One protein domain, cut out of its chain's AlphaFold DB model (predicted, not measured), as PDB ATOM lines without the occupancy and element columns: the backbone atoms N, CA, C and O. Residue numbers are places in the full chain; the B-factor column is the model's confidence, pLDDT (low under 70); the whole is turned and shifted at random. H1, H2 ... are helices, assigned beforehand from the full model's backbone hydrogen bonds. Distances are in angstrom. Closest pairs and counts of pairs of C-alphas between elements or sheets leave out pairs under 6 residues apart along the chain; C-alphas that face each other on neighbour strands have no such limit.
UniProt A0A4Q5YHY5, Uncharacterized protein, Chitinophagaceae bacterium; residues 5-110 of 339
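What this domain is: This is residues 5 to 110 of the 339 residues of an uncharacterized protein of Chitinophagaceae bacterium (UniProt A0A4Q5YHY5). A helical hairpin, H4 and H5, packs on a crossed pair of helices, H2 and H3, with H2 near the middle and short H1 near H5. The 106 printed residues, all helix by class, hold five named helices, H1 to H5 in order, and no named strand. The whole is compact, radius of gyration of the C-alphas 13.5 A, spanning 38 by 34 by 23 A.

How they stand to each other: H1, residues 5 to 9, only just touches H5, residues 94 to 109, with 3 pairs of C-alphas within 8 A, closest Leu 7 and Ile 101, 6.1 A. H2, residues 22 to 31, touches H3, residues 46 to 63, at a steep tilt of 49 degrees, opposite ways; closest C-alphas Ala 26 and Lys 56, 5.7 A. H4, residues 73 to 87, touches H2 with residues 78 to 82 alone, about perpendicular at 87 degrees; closest C-alphas Leu 29 and Ser 78, 6.7 A. The hairpin H4 and H5 has a steep tilt of 40 degrees; closest C-alphas Ser 84 and Gly 94, 4.6 A. In H1 to H5 every O i to N i+4 pair is within hydrogen-bond range.

Where its parts are: H1 begins at C-alpha 5 (-34.749, -7.473, 82.002). H3 measures 25.7 A, H4 21.0 A and H5 22.0 A, ending at C-alpha 109 (-26.966, -4.375, 91.419).

The domain as a whole: The printed part has no cut. The links H1 to H2 and H2 to H3 are long. Residues 12 to 15, 66, 89 to 91 and 109 to 110 have pLDDT under 70.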
ATOM      1  N   THR A   5     -34.531  -7.547  83.456       82.75
ATOM      2  CA  THR A   5     -34.749  -7.473  82.002       82.75
ATOM      3  C   THR A   5     -36.014  -8.221  81.602       82.75
ATOM      4  O   THR A   5     -36.782  -7.761  80.757       82.75
ATOM      5  N   GLU A   6     -36.245  -9.381  82.216       82.25
ATOM      6  CA  GLU A   6     -37.460 -10.138  81.973       82.25
ATOM      7  C   GLU A   6     -38.659  -9.366  82.485       82.25
ATOM      8  O   GLU A   6     -39.564  -9.144  81.700       82.25
ATOM      9  N   LEU A   7     -38.641  -8.891  83.730       83.31
ATOM     10  CA  LEU A   7     -39.758  -8.163  84.337       83.31
ATOM     11  C   LEU A   7     -40.147  -6.884  83.574       83.31
ATOM     12  O   LEU A   7     -41.330  -6.565  83.517       83.31
ATOM     13  N   LEU A   8     -39.188  -6.188  82.959       82.25
ATOM     14  CA  LEU A   8     -39.436  -4.956  82.200       82.25
ATOM     15  C   LEU A   8     -39.983  -5.184  80.784       82.25
ATOM     16  O   LEU A   8     -40.756  -4.359  80.300       82.25
ATOM     17  N   PHE A   9     -39.570  -6.258  80.100       84.06
ATOM     18  CA  PHE A   9     -39.814  -6.400  78.653       84.06
ATOM     19  C   PHE A   9     -40.585  -7.660  78.243       84.06
ATOM     20  O   PHE A   9     -41.010  -7.750  77.093       84.06
ATOM     21  N   LYS A  10     -40.750  -8.652  79.131       75.81
ATOM     22  CA  LYS A  10     -41.403  -9.935  78.800       75.81
ATOM     23  C   LYS A  10     -42.843 -10.082  79.317       75.81
ATOM     24  O   LYS A  10     -43.638 -10.652  78.574       75.81
ATOM     25  N   PRO A  11     -43.212  -9.664  80.547       73.69
ATOM     26  CA  PRO A  11     -44.590  -9.714  81.010       73.69
ATOM     27  C   PRO A  11     -45.515  -8.954  80.074       73.69
ATOM     28  O   PRO A  11     -45.245  -7.804  79.734       73.69
ATOM     29  N   VAL A  12     -46.597  -9.620  79.682       69.56
ATOM     30  CA  VAL A  12     -47.631  -9.073  78.812       69.56
ATOM     31  C   VAL A  12     -48.828  -8.697  79.677       69.56
ATOM     32  O   VAL A  12     -49.398  -9.556  80.347       69.56
ATOM     33  N   PHE A  13     -49.211  -7.426  79.641       69.88
ATOM     34  CA  PHE A  13     -50.404  -6.880  80.276       69.88
ATOM     35  C   PHE A  13     -51.326  -6.377  79.161       69.88
ATOM     36  O   PHE A  13     -50.894  -5.619  78.298       69.88
ATOM     37  N   PHE A  14     -52.577  -6.849  79.114       65.00
ATOM     38  CA  PHE A  14     -53.515  -6.511  78.027       65.00
ATOM     39  C   PHE A  14     -52.943  -6.727  76.608       65.00
ATOM     40  O   PHE A  14     -53.123  -5.912  75.710       65.00
ATOM     41  N   SER A  15     -52.276  -7.863  76.385       66.56
ATOM     42  CA  SER A  15     -51.672  -8.239  75.092       66.56
ATOM     43  C   SER A  15     -50.452  -7.414  74.649       66.56
ATOM     44  O   SER A  15     -49.904  -7.701  73.585       66.56
ATOM     45  N   GLU A  16     -49.957  -6.473  75.463       75.25
ATOM     46  CA  GLU A  16     -48.715  -5.734  75.199       75.25
ATOM     47  C   GLU A  16     -47.699  -5.852  76.351       75.25
ATOM     48  O   GLU A  16     -48.082  -6.001  77.511       75.25
ATOM     49  N   PRO A  17     -46.382  -5.809  76.078       80.44
ATOM     50  CA  PRO A  17     -45.387  -5.719  77.137       80.44
ATOM     51  C   PRO A  17     -45.408  -4.338  77.810       80.44
ATOM     52  O   PRO A  17     -45.764  -3.346  77.173       80.44
ATOM     53  N   LEU A  18     -44.944  -4.248  79.067       82.31
ATOM     54  CA  LEU A  18     -44.775  -2.955  79.760       82.31
ATOM     55  C   LEU A  18     -43.963  -1.967  78.919       82.31
ATOM     56  O   LEU A  18     -44.362  -0.813  78.774       82.31
ATOM     57  N   PHE A  19     -42.868  -2.448  78.328       89.38
ATOM     58  CA  PHE A  19     -42.046  -1.721  77.366       89.38
ATOM     59  C   PHE A  19     -41.593  -2.668  76.255       89.38
ATOM     60  O   PHE A  19     -41.283  -3.832  76.501       89.38
ATOM     61  N   ARG A  20     -41.496  -2.173  75.018       85.88
ATOM     62  CA  ARG A  20     -41.070  -2.996  73.868       85.88
ATOM     63  C   ARG A  20     -39.580  -3.333  73.906       85.88
ATOM     64  O   ARG A  20     -39.168  -4.389  73.437       85.88
ATOM     65  N   ASN A  21     -38.765  -2.401  74.393       87.50
ATOM     66  CA  ASN A  21     -37.313  -2.520  74.533       87.50
ATOM     67  C   ASN A  21     -36.762  -1.347  75.371       87.50
ATOM     68  O   ASN A  21     -37.504  -0.467  75.808       87.50
ATOM     69  N   GLN A  22     -35.439  -1.299  75.560       88.38
ATOM     70  CA  GLN A  22     -34.773  -0.225  76.312       88.38
ATOM     71  C   GLN A  22     -34.958   1.167  75.687       88.38
ATOM     72  O   GLN A  22     -34.988   2.161  76.410       88.38
ATOM     73  N   ALA A  23     -35.073   1.261  74.357       88.56
ATOM     74  CA  ALA A  23     -35.274   2.538  73.680       88.56
ATOM     75  C   ALA A  23     -36.685   3.089  73.918       88.56
ATOM     76  O   ALA A  23     -36.823   4.293  74.106       88.56
ATOM     77  N   ASP A  24     -37.689   2.212  73.956       90.94
ATOM     78  CA  ASP A  24     -39.064   2.558  74.317       90.94
ATOM     79  C   ASP A  24     -39.137   3.038  75.773       90.94
ATOM     80  O   ASP A  24     -39.603   4.145  76.017       90.94
ATOM     81  N   LEU A  25     -38.548   2.308  76.729       92.94
ATOM     82  CA  LEU A  25     -38.461   2.766  78.125       92.94
ATOM     83  C   LEU A  25     -37.782   4.143  78.245       92.94
ATOM     84  O   LEU A  25     -38.293   5.034  78.921       92.94
ATOM     85  N   ALA A  26     -36.650   4.345  77.562       92.31
ATOM     86  CA  ALA A  26     -35.952   5.629  77.565       92.31
ATOM     87  C   ALA A  26     -36.804   6.763  76.971       92.31
ATOM     88  O   ALA A  26     -36.779   7.884  77.473       92.31
ATOM     89  N   GLN A  27     -37.568   6.470  75.917       91.88
ATOM     90  CA  GLN A  27     -38.478   7.429  75.302       91.88
ATOM     91  C   GLN A  27     -39.635   7.785  76.239       91.88
ATOM     92  O   GLN A  27     -39.931   8.967  76.379       91.88
ATOM     93  N   GLN A  28     -40.236   6.800  76.910       91.56
ATOM     94  CA  GLN A  28     -41.312   7.028  77.880       91.56
ATOM     95  C   GLN A  28     -40.835   7.895  79.052       91.56
ATOM     96  O   GLN A  28     -41.523   8.837  79.435       91.56
ATOM     97  N   LEU A  29     -39.620   7.649  79.558       92.81
ATOM     98  CA  LEU A  29     -38.997   8.480  80.594       92.81
ATOM     99  C   LEU A  29     -38.813   9.938  80.154       92.81
ATOM    100  O   LEU A  29     -38.972  10.832  80.980       92.81
ATOM    101  N   LEU A  30     -38.513  10.191  78.881       92.75
ATOM    102  CA  LEU A  30     -38.351  11.548  78.346       92.75
ATOM    103  C   LEU A  30     -39.673  12.241  78.022       92.75
ATOM    104  O   LEU A  30     -39.753  13.460  78.118       92.75
ATOM    105  N   SER A  31     -40.696  11.492  77.611       90.06
ATOM    106  CA  SER A  31     -41.966  12.071  77.170       90.06
ATOM    107  C   SER A  31     -42.991  12.247  78.286       90.06
ATOM    108  O   SER A  31     -43.958  12.981  78.095       90.06
ATOM    109  N   HIS A  32     -42.813  11.583  79.431       91.06
ATOM    110  CA  HIS A  32     -43.767  11.648  80.535       91.06
ATOM    111  C   HIS A  32     -43.647  12.978  81.308       91.06
ATOM    112  O   HIS A  32     -42.594  13.213  81.902       91.06
ATOM    113  N   PRO A  33     -44.686  13.836  81.374       88.12
ATOM    114  CA  PRO A  33     -44.579  15.197  81.930       88.12
ATOM    115  C   PRO A  33     -44.130  15.278  83.393       88.12
ATOM    116  O   PRO A  33     -43.547  16.275  83.808       88.12
ATOM    117  N   GLN A  34     -44.414  14.239  84.180       89.12
ATOM    118  CA  GLN A  34     -44.047  14.158  85.600       89.12
ATOM    119  C   GLN A  34     -42.750  13.374  85.852       89.12
ATOM    120  O   GLN A  34     -42.321  13.235  86.995       89.12
ATOM    121  N   SER A  35     -42.119  12.843  84.801       91.56
ATOM    122  CA  SER A  35     -40.822  12.185  84.929       91.56
ATOM    123  C   SER A  35     -39.740  13.215  85.232       91.56
ATOM    124  O   SER A  35     -39.692  14.288  84.628       91.56
ATOM    125  N   ALA A  36     -38.798  12.853  86.100       87.88
ATOM    126  CA  ALA A  36     -37.616  13.668  86.381       87.88
ATOM    127  C   ALA A  36     -36.720  13.867  85.141       87.88
ATOM    128  O   ALA A  36     -35.836  14.722  85.145       87.88
ATOM    129  N   TYR A  37     -36.935  13.069  84.093       90.31
ATOM    130  CA  TYR A  37     -36.217  13.134  82.824       90.31
ATOM    131  C   TYR A  37     -36.997  13.857  81.723       90.31
ATOM    132  O   TYR A  37     -36.544  13.833  80.584       90.31
ATOM    133  N   TYR A  38     -38.158  14.454  82.015       92.06
ATOM    134  CA  TYR A  38     -39.013  15.053  80.993       92.06
ATOM    135  C   TYR A  38     -38.268  16.081  80.129       92.06
ATOM    136  O   TYR A  38     -37.656  17.020  80.642       92.06
ATOM    137  N   ASN A  39     -38.356  15.918  78.809       88.94
ATOM    138  CA  ASN A  39     -37.814  16.853  77.833       88.94
ATOM    139  C   ASN A  39     -38.891  17.163  76.782       88.94
ATOM    140  O   ASN A  39     -39.326  16.284  76.040       88.94
ATOM    141  N   ASN A  40     -39.316  18.428  76.728       88.31
ATOM    142  CA  ASN A  40     -40.352  18.919  75.815       88.31
ATOM    143  C   ASN A  40     -39.811  19.386  74.452       88.31
ATOM    144  O   ASN A  40     -40.572  19.931  73.651       88.31
ATOM    145  N   SER A  41     -38.514  19.213  74.199       88.12
ATOM    146  CA  SER A  41     -37.897  19.546  72.917       88.12
ATOM    147  C   SER A  41     -38.409  18.624  71.812       88.12
ATOM    148  O   SER A  41     -38.860  17.504  72.066       88.12
ATOM    149  N   ASP A  42     -38.295  19.076  70.562       86.25
ATOM    150  CA  ASP A  42     -38.608  18.242  69.403       86.25
ATOM    151  C   ASP A  42     -37.776  16.947  69.431       86.25
ATOM    152  O   ASP A  42     -36.597  16.968  69.800       86.25
ATOM    153  N   LYS A  43     -38.370  15.816  69.034       84.75
ATOM    154  CA  LYS A  43     -37.710  14.502  69.049       84.75
ATOM    155  C   LYS A  43     -36.472  14.481  68.157       84.75
ATOM    156  O   LYS A  43     -35.525  13.756  68.456       84.75
ATOM    157  N   ASP A  44     -36.459  15.298  67.108       83.69
ATOM    158  CA  ASP A  44     -35.325  15.429  66.190       83.69
ATOM    159  C   ASP A  44     -34.302  16.484  66.645       83.69
ATOM    160  O   ASP A  44     -33.262  16.668  66.007       83.69
ATOM    161  N   SER A  45     -34.543  17.159  67.774       90.12
ATOM    162  CA  SER A  45     -33.590  18.125  68.317       90.12
ATOM    163  C   SER A  45     -32.318  17.431  68.840       90.12
ATOM    164  O   SER A  45     -32.386  16.350  69.444       90.12
ATOM    165  N   PRO A  46     -31.134  18.055  68.674       87.88
ATOM    166  CA  PRO A  46     -29.879  17.525  69.208       87.88
ATOM    167  C   PRO A  46     -29.914  17.279  70.721       87.88
ATOM    168  O   PRO A  46     -29.340  16.300  71.202       87.88
ATOM    169  N   ASP A  47     -30.609  18.140  71.467       85.56
ATOM    170  CA  ASP A  47     -30.716  18.041  72.923       85.56
ATOM    171  C   ASP A  47     -31.570  16.842  73.349       85.56
ATOM    172  O   ASP A  47     -31.138  16.059  74.199       85.56
ATOM    173  N   TYR A  48     -32.708  16.610  72.684       91.06
ATOM    174  CA  TYR A  48     -33.530  15.422  72.926       91.06
ATOM    175  C   TYR A  48     -32.750  14.130  72.642       91.06
ATOM    176  O   TYR A  48     -32.735  13.210  73.461       91.06
ATOM    177  N   GLN A  49     -32.039  14.061  71.510       89.25
ATOM    178  CA  GLN A  49     -31.238  12.885  71.148       89.25
ATOM    179  C   GLN A  49     -30.086  12.639  72.130       89.25
ATOM    180  O   GLN A  49     -29.775  11.492  72.473       89.25
ATOM    181  N   LYS A  50     -29.462  13.711  72.625       88.75
ATOM    182  CA  LYS A  50     -28.412  13.632  73.641       88.75
ATOM    183  C   LYS A  50     -28.947  13.050  74.946       88.75
ATOM    184  O   LYS A  50     -28.318  12.146  75.499       88.75
ATOM    185  N   ASP A  51     -30.093  13.522  75.427       88.81
ATOM    186  CA  ASP A  51     -30.689  13.020  76.668       88.81
ATOM    187  C   ASP A  51     -31.226  11.593  76.516       88.81
ATOM    188  O   ASP A  51     -30.998  10.753  77.391       88.81
ATOM    189  N   LEU A  52     -31.793  11.260  75.354       90.06
ATOM    190  CA  LEU A  52     -32.199   9.897  75.009       90.06
ATOM    191  C   LEU A  52     -31.024   8.920  75.085       90.06
ATOM    192  O   LEU A  52     -31.149   7.846  75.674       90.06
ATOM    193  N   ASN A  53     -29.864   9.288  74.541       88.31
ATOM    194  CA  ASN A  53     -28.674   8.440  74.574       88.31
ATOM    195  C   ASN A  53     -28.084   8.297  75.982       88.31
ATOM    196  O   ASN A  53     -27.609   7.214  76.334       88.31
ATOM    197  N   LYS A  54     -28.147   9.341  76.817       89.19
ATOM    198  CA  LYS A  54     -27.742   9.245  78.231       89.19
ATOM    199  C   LYS A  54     -28.629   8.265  78.996       89.19
ATOM    200  O   LYS A  54     -28.109   7.395  79.691       89.19
ATOM    201  N   ILE A  55     -29.949   8.375  78.843       92.06
ATOM    202  CA  ILE A  55     -30.916   7.522  79.545       92.06
ATOM    203  C   ILE A  55     -30.809   6.079  79.056       92.06
ATOM    204  O   ILE A  55     -30.734   5.169  79.878       92.06
ATOM    205  N   LYS A  56     -30.693   5.860  77.739       90.81
ATOM    206  CA  LYS A  56     -30.415   4.532  77.169       90.81
ATOM    207  C   LYS A  56     -29.158   3.921  77.776       90.81
ATOM    208  O   LYS A  56     -29.207   2.795  78.247       90.81
ATOM    209  N   THR A  57     -28.063   4.678  77.818       88.81
ATOM    210  CA  THR A  57     -26.789   4.220  78.390       88.81
ATOM    211  C   THR A  57     -26.951   3.838  79.861       88.81
ATOM    212  O   THR A  57     -26.467   2.793  80.286       88.81
ATOM    213  N   TYR A  58     -27.661   4.657  80.635       88.88
ATOM    214  CA  TYR A  58     -27.931   4.388  82.042       88.88
ATOM    215  C   TYR A  58     -28.783   3.121  82.243       88.88
ATOM    216  O   TYR A  58     -28.423   2.275  83.059       88.88
ATOM    217  N   ILE A  59     -29.843   2.931  81.451       90.75
ATOM    218  CA  ILE A  59     -30.667   1.710  81.459       90.75
ATOM    219  C   ILE A  59     -29.834   0.488  81.052       90.75
ATOM    220  O   ILE A  59     -29.879  -0.538  81.729       90.75
ATOM    221  N   SER A  60     -29.029   0.592  79.990       88.44
ATOM    222  CA  SER A  60     -28.140  -0.490  79.562       88.44
ATOM    223  C   SER A  60     -27.140  -0.862  80.656       88.44
ATOM    224  O   SER A  60     -26.882  -2.041  80.854       88.44
ATOM    225  N   GLN A  61     -26.608   0.108  81.407       82.75
ATOM    226  CA  GLN A  61     -25.731  -0.158  82.552       82.75
ATOM    227  C   GLN A  61     -26.478  -0.827  83.711       82.75
ATOM    228  O   GLN A  61     -25.954  -1.771  84.294       82.75
ATOM    229  N   LEU A  62     -27.701  -0.386  84.024       87.25
ATOM    230  CA  LEU A  62     -28.537  -1.004  85.059       87.25
ATOM    231  C   LEU A  62     -28.846  -2.474  84.751       87.25
ATOM    232  O   LEU A  62     -28.809  -3.305  85.661       87.25
ATOM    233  N   LEU A  63     -29.101  -2.793  83.480       85.94
ATOM    234  CA  LEU A  63     -29.462  -4.132  83.005       85.94
ATOM    235  C   LEU A  63     -28.262  -4.995  82.587       85.94
ATOM    236  O   LEU A  63     -28.402  -6.202  82.421       85.94
ATOM    237  N   SER A  64     -27.082  -4.400  82.401       81.00
ATOM    238  CA  SER A  64     -25.889  -5.128  81.967       81.00
ATOM    239  C   SER A  64     -25.458  -6.152  83.009       81.00
ATOM    240  O   SER A  64     -25.285  -5.820  84.178       81.00
ATOM    241  N   VAL A  65     -25.176  -7.375  82.567       71.19
ATOM    242  CA  VAL A  65     -24.649  -8.450  83.421       71.19
ATOM    243  C   VAL A  65     -23.257  -8.108  83.979       71.19
ATOM    244  O   VAL A  65     -22.876  -8.602  85.031       71.19
ATOM    245  N   THR A  66     -22.495  -7.246  83.299       65.00
ATOM    246  CA  THR A  66     -21.087  -6.956  83.626       65.00
ATOM    247  C   THR A  66     -20.868  -5.635  84.359       65.00
ATOM    248  O   THR A  66     -19.750  -5.355  84.788       65.00
ATOM    249  N   VAL A  67     -21.904  -4.799  84.493       70.81
ATOM    250  CA  VAL A  67     -21.790  -3.458  85.080       70.81
ATOM    251  C   VAL A  67     -22.746  -3.327  86.257       70.81
ATOM    252  O   VAL A  67     -23.946  -3.545  86.114       70.81
ATOM    253  N   ASN A  68     -22.213  -2.911  87.406       72.44
ATOM    254  CA  ASN A  68     -23.011  -2.540  88.570       72.44
ATOM    255  C   ASN A  68     -23.273  -1.038  88.545       72.44
ATOM    256  O   ASN A  68     -22.344  -0.233  88.424       72.44
ATOM    257  N   ARG A  69     -24.541  -0.654  88.668       79.06
ATOM    258  CA  ARG A  69     -24.958   0.746  88.663       79.06
ATOM    259  C   ARG A  69     -25.974   0.981  89.772       79.06
ATOM    260  O   ARG A  69     -26.935   0.232  89.911       79.06
ATOM    261  N   SER A  70     -25.760   2.035  90.555       79.88
ATOM    262  CA  SER A  70     -26.723   2.474  91.562       79.88
ATOM    263  C   SER A  70     -28.003   2.959  90.888       79.88
ATOM    264  O   SER A  70     -27.937   3.753  89.944       79.88
ATOM    265  N   ILE A  71     -29.149   2.536  91.413       84.50
ATOM    266  CA  ILE A  71     -30.455   3.042  90.997       84.50
ATOM    267  C   ILE A  71     -30.646   4.426  91.623       84.50
ATOM    268  O   ILE A  71     -30.634   4.564  92.844       84.50
ATOM    269  N   SER A  72     -30.777   5.462  90.797       84.81
ATOM    270  CA  SER A  72     -31.107   6.811  91.251       84.81
ATOM    271  C   SER A  72     -32.568   6.905  91.693       84.81
ATOM    272  O   SER A  72     -33.450   6.312  91.072       84.81
ATOM    273  N   SER A  73     -32.835   7.729  92.708       83.38
ATOM    274  CA  SER A  73     -34.200   8.052  93.149       83.38
ATOM    275  C   SER A  73     -35.055   8.610  92.009       83.38
ATOM    276  O   SER A  73     -36.208   8.230  91.862       83.38
ATOM    277  N   ALA A  74     -34.459   9.441  91.146       85.81
ATOM    278  CA  ALA A  74     -35.112   9.988  89.959       85.81
ATOM    279  C   ALA A  74     -35.564   8.902  88.968       85.81
ATOM    280  O   ALA A  74     -36.596   9.050  88.320       85.81
ATOM    281  N   PHE A  75     -34.791   7.821  88.813       91.31
ATOM    282  CA  PHE A  75     -35.193   6.686  87.980       91.31
ATOM    283  C   PHE A  75     -36.318   5.885  88.623       91.31
ATOM    284  O   PHE A  75     -37.277   5.565  87.935       91.31
ATOM    285  N   GLU A  76     -36.216   5.604  89.920       89.69
ATOM    286  CA  GLU A  76     -37.234   4.870  90.675       89.69
ATOM    287  C   GLU A  76     -38.595   5.573  90.625       89.69
ATOM    288  O   GLU A  76     -39.557   4.979  90.147       89.69
ATOM    289  N   SER A  77     -38.649   6.863  90.969       88.50
ATOM    290  CA  SER A  77     -39.896   7.637  90.952       88.50
ATOM    291  C   SER A  77     -40.482   7.789  89.545       88.50
ATOM    292  O   SER A  77     -41.691   7.730  89.357       88.50
ATOM    293  N   SER A  78     -39.635   7.981  88.527       90.69
ATOM    294  CA  SER A  78     -40.115   8.128  87.146       90.69
ATOM    295  C   SER A  78     -40.605   6.799  86.569       90.69
ATOM    296  O   SER A  78     -41.547   6.789  85.782       90.69
ATOM    297  N   LEU A  79     -39.980   5.681  86.951       91.94
ATOM    298  CA  LEU A  79     -40.412   4.347  86.546       91.94
ATOM    299  C   LEU A  79     -41.756   3.988  87.185       91.94
ATOM    300  O   LEU A  79     -42.627   3.479  86.485       91.94
ATOM    301  N   GLU A  80     -41.927   4.294  88.471       89.94
ATOM    302  CA  GLU A  80     -43.181   4.108  89.206       89.94
ATOM    303  C   GLU A  80     -44.340   4.850  88.537       89.94
ATOM    304  O   GLU A  80     -45.347   4.232  88.209       89.94
ATOM    305  N   LEU A  81     -44.159   6.139  88.229       88.88
ATOM    306  CA  LEU A  81     -45.168   6.947  87.536       88.88
ATOM    307  C   LEU A  81     -45.580   6.330  86.192       88.88
ATOM    308  O   LEU A  81     -46.763   6.166  85.918       88.88
ATOM    309  N   ILE A  82     -44.607   5.941  85.366       90.38
ATOM    310  CA  ILE A  82     -44.881   5.412  84.021       90.38
ATOM    311  C   ILE A  82     -45.563   4.042  84.078       90.38
ATOM    312  O   ILE A  82     -46.425   3.752  83.246       90.38
ATOM    313  N   ILE A  83     -45.162   3.176  85.014       88.56
ATOM    314  CA  ILE A  83     -45.775   1.854  85.183       88.56
ATOM    315  C   ILE A  83     -47.198   2.001  85.721       88.56
ATOM    316  O   ILE A  83     -48.100   1.361  85.182       88.56
ATOM    317  N   SER A  84     -47.407   2.862  86.717       86.12
ATOM    318  CA  SER A  84     -48.734   3.161  87.253       86.12
ATOM    319  C   SER A  84     -49.663   3.678  86.159       86.12
ATOM    320  O   SER A  84     -50.732   3.103  85.970       86.12
ATOM    321  N   ASP A  85     -49.222   4.640  85.344       85.12
ATOM    322  CA  ASP A  85     -50.025   5.176  84.241       85.12
ATOM    323  C   ASP A  85     -50.372   4.124  83.177       85.12
ATOM    324  O   ASP A  85     -51.484   4.095  82.645       85.12
ATOM    325  N   ARG A  86     -49.442   3.209  82.879       82.06
ATOM    326  CA  ARG A  86     -49.681   2.106  81.934       82.06
ATOM    327  C   ARG A  86     -50.609   1.027  82.486       82.06
ATOM    328  O   ARG A  86     -51.290   0.367  81.703       82.06
ATOM    329  N   LEU A  87     -50.632   0.837  83.803       83.25
ATOM    330  CA  LEU A  87     -51.420  -0.199  84.471       83.25
ATOM    331  C   LEU A  87     -52.729   0.319  85.088       83.25
ATOM    332  O   LEU A  87     -53.503  -0.500  85.580       83.25
ATOM    333  N   LEU A  88     -53.029   1.622  84.976       73.31
ATOM    334  CA  LEU A  88     -54.242   2.297  85.480       73.31
ATOM    335  C   LEU A  88     -55.561   1.570  85.161       73.31
ATOM    336  O   LEU A  88     -56.518   1.659  85.924       73.31
ATOM    337  N   LEU A  89     -55.635   0.881  84.018       65.94
ATOM    338  CA  LEU A  89     -56.839   0.191  83.536       65.94
ATOM    339  C   LEU A  89     -56.853  -1.314  83.850       65.94
ATOM    340  O   LEU A  89     -57.722  -2.042  83.372       65.94
ATOM    341  N   THR A  90     -55.880  -1.797  84.621       65.44
ATOM    342  CA  THR A  90     -55.713  -3.212  84.952       65.44
ATOM    343  C   THR A  90     -56.026  -3.459  86.428       65.44
ATOM    344  O   THR A  90     -55.801  -2.591  87.260       65.44
ATOM    345  N   GLU A  91     -56.480  -4.664  86.791       67.38
ATOM    346  CA  GLU A  91     -56.566  -5.086  88.208       67.38
ATOM    347  C   GLU A  91     -55.175  -5.306  88.844       67.38
ATOM    348  O   GLU A  91     -55.066  -5.751  89.985       67.38
ATOM    349  N   THR A  92     -54.092  -5.050  88.098       74.44
ATOM    350  CA  THR A  92     -52.719  -5.255  88.558       74.44
ATOM    351  C   THR A  92     -52.211  -4.006  89.262       74.44
ATOM    352  O   THR A  92     -52.213  -2.918  88.694       74.44
ATOM    353  N   ASP A  93     -51.713  -4.183  90.480       79.25
ATOM    354  CA  ASP A  93     -51.113  -3.116  91.271       79.25
ATOM    355  C   ASP A  93     -49.760  -2.674  90.672       79.25
ATOM    356  O   ASP A  93     -48.758  -3.400  90.719       79.25
ATOM    357  N   GLY A  94     -49.742  -1.479  90.075       79.81
ATOM    358  CA  GLY A  94     -48.556  -0.890  89.453       79.81
ATOM    359  C   GLY A  94     -47.419  -0.612  90.439       79.81
ATOM    360  O   GLY A  94     -46.248  -0.765  90.071       79.81
ATOM    361  N   GLU A  95     -47.735  -0.309  91.700       81.06
ATOM    362  CA  GLU A  95     -46.732  -0.138  92.757       81.06
ATOM    363  C   GLU A  95     -46.056  -1.479  93.052       81.06
ATOM    364  O   GLU A  95     -44.828  -1.567  93.127       81.06
ATOM    365  N   GLN A  96     -46.836  -2.563  93.120       82.06
ATOM    366  CA  GLN A  96     -46.301  -3.905  93.340       82.06
ATOM    367  C   GLN A  96     -45.381  -4.355  92.195       82.06
ATOM    368  O   GLN A  96     -44.312  -4.926  92.443       82.06
ATOM    369  N   VAL A  97     -45.766  -4.096  90.941       83.75
ATOM    370  CA  VAL A  97     -44.942  -4.413  89.761       83.75
ATOM    371  C   VAL A  97     -43.646  -3.603  89.774       83.75
ATOM    372  O   VAL A  97     -42.561  -4.165  89.580       83.75
ATOM    373  N   THR A  98     -43.734  -2.308  90.071       86.31
ATOM    374  CA  THR A  98     -42.562  -1.434  90.190       86.31
ATOM    375  C   THR A  98     -41.634  -1.914  91.300       86.31
ATOM    376  O   THR A  98     -40.439  -2.090  91.066       86.31
ATOM    377  N   ALA A  99     -42.168  -2.224  92.483       84.50
ATOM    378  CA  ALA A  99     -41.395  -2.729  93.609       84.50
ATOM    379  C   ALA A  99     -40.669  -4.040  93.270       84.50
ATOM    380  O   ALA A  99     -39.521  -4.220  93.671       84.50
ATOM    381  N   GLN A 100     -41.284  -4.940  92.494       86.56
ATOM    382  CA  GLN A 100     -40.626  -6.162  92.019       86.56
ATOM    383  C   GLN A 100     -39.477  -5.871  91.051       86.56
ATOM    384  O   GLN A 100     -38.409  -6.468  91.184       86.56
ATOM    385  N   ILE A 101     -39.664  -4.947  90.105       87.62
ATOM    386  CA  ILE A 101     -38.617  -4.544  89.154       87.62
ATOM    387  C   ILE A 101     -37.462  -3.867  89.889       87.62
ATOM    388  O   ILE A 101     -36.306  -4.229  89.678       87.62
ATOM    389  N   ILE A 102     -37.757  -2.917  90.777       88.88
ATOM    390  CA  ILE A 102     -36.749  -2.226  91.583       88.88
ATOM    391  C   ILE A 102     -36.044  -3.213  92.501       88.88
ATOM    392  O   ILE A 102     -34.825  -3.159  92.600       88.88
ATOM    393  N   LYS A 103     -36.757  -4.159  93.119       85.00
ATOM    394  CA  LYS A 103     -36.145  -5.221  93.920       85.00
ATOM    395  C   LYS A 103     -35.229  -6.106  93.081       85.00
ATOM    396  O   LYS A 103     -34.112  -6.333  93.513       85.00
ATOM    397  N   ALA A 104     -35.632  -6.535  91.885       83.38
ATOM    398  CA  ALA A 104     -34.786  -7.339  91.000       83.38
ATOM    399  C   ALA A 104     -33.563  -6.553  90.494       83.38
ATOM    400  O   ALA A 104     -32.451  -7.076  90.470       83.38
ATOM    401  N   LEU A 105     -33.739  -5.274  90.139       83.94
ATOM    402  CA  LEU A 105     -32.638  -4.375  89.789       83.94
ATOM    403  C   LEU A 105     -31.714  -4.153  90.983       83.94
ATOM    404  O   LEU A 105     -30.501  -4.129  90.794       83.94
ATOM    405  N   ARG A 106     -32.263  -3.992  92.193       83.12
ATOM    406  CA  ARG A 106     -31.490  -3.885  93.428       83.12
ATOM    407  C   ARG A 106     -30.755  -5.184  93.648       83.12
ATOM    408  O   ARG A 106     -29.560  -5.108  93.582       83.12
ATOM    409  N   GLU A 107     -31.388  -6.344  93.745       78.25
ATOM    410  CA  GLU A 107     -30.736  -7.655  93.908       78.25
ATOM    411  C   GLU A 107     -29.611  -7.902  92.890       78.25
ATOM    412  O   GLU A 107     -28.509  -8.302  93.268       78.25
ATOM    413  N   LYS A 108     -29.841  -7.573  91.613       80.88
ATOM    414  CA  LYS A 108     -28.819  -7.651  90.561       80.88
ATOM    415  C   LYS A 108     -27.669  -6.666  90.791       80.88
ATOM    416  O   LYS A 108     -26.512  -7.013  90.581       80.88
ATOM    417  N   ASN A 109     -27.966  -5.428  91.188       69.31
ATOM    418  CA  ASN A 109     -26.966  -4.375  91.419       69.31
ATOM    419  C   ASN A 109     -26.467  -4.311  92.882       69.31
ATOM    420  O   ASN A 109     -25.570  -3.530  93.185       69.31
ATOM    421  N   SER A 110     -27.020  -5.133  93.774       62.47
ATOM    422  CA  SER A 110     -26.750  -5.249  95.209       62.47
ATOM    423  C   SER A 110     -26.012  -6.538  95.517       62.47
ATOM    424  O   SER A 110     -25.958  -6.922  96.685       62.47
TER     425      SER A 110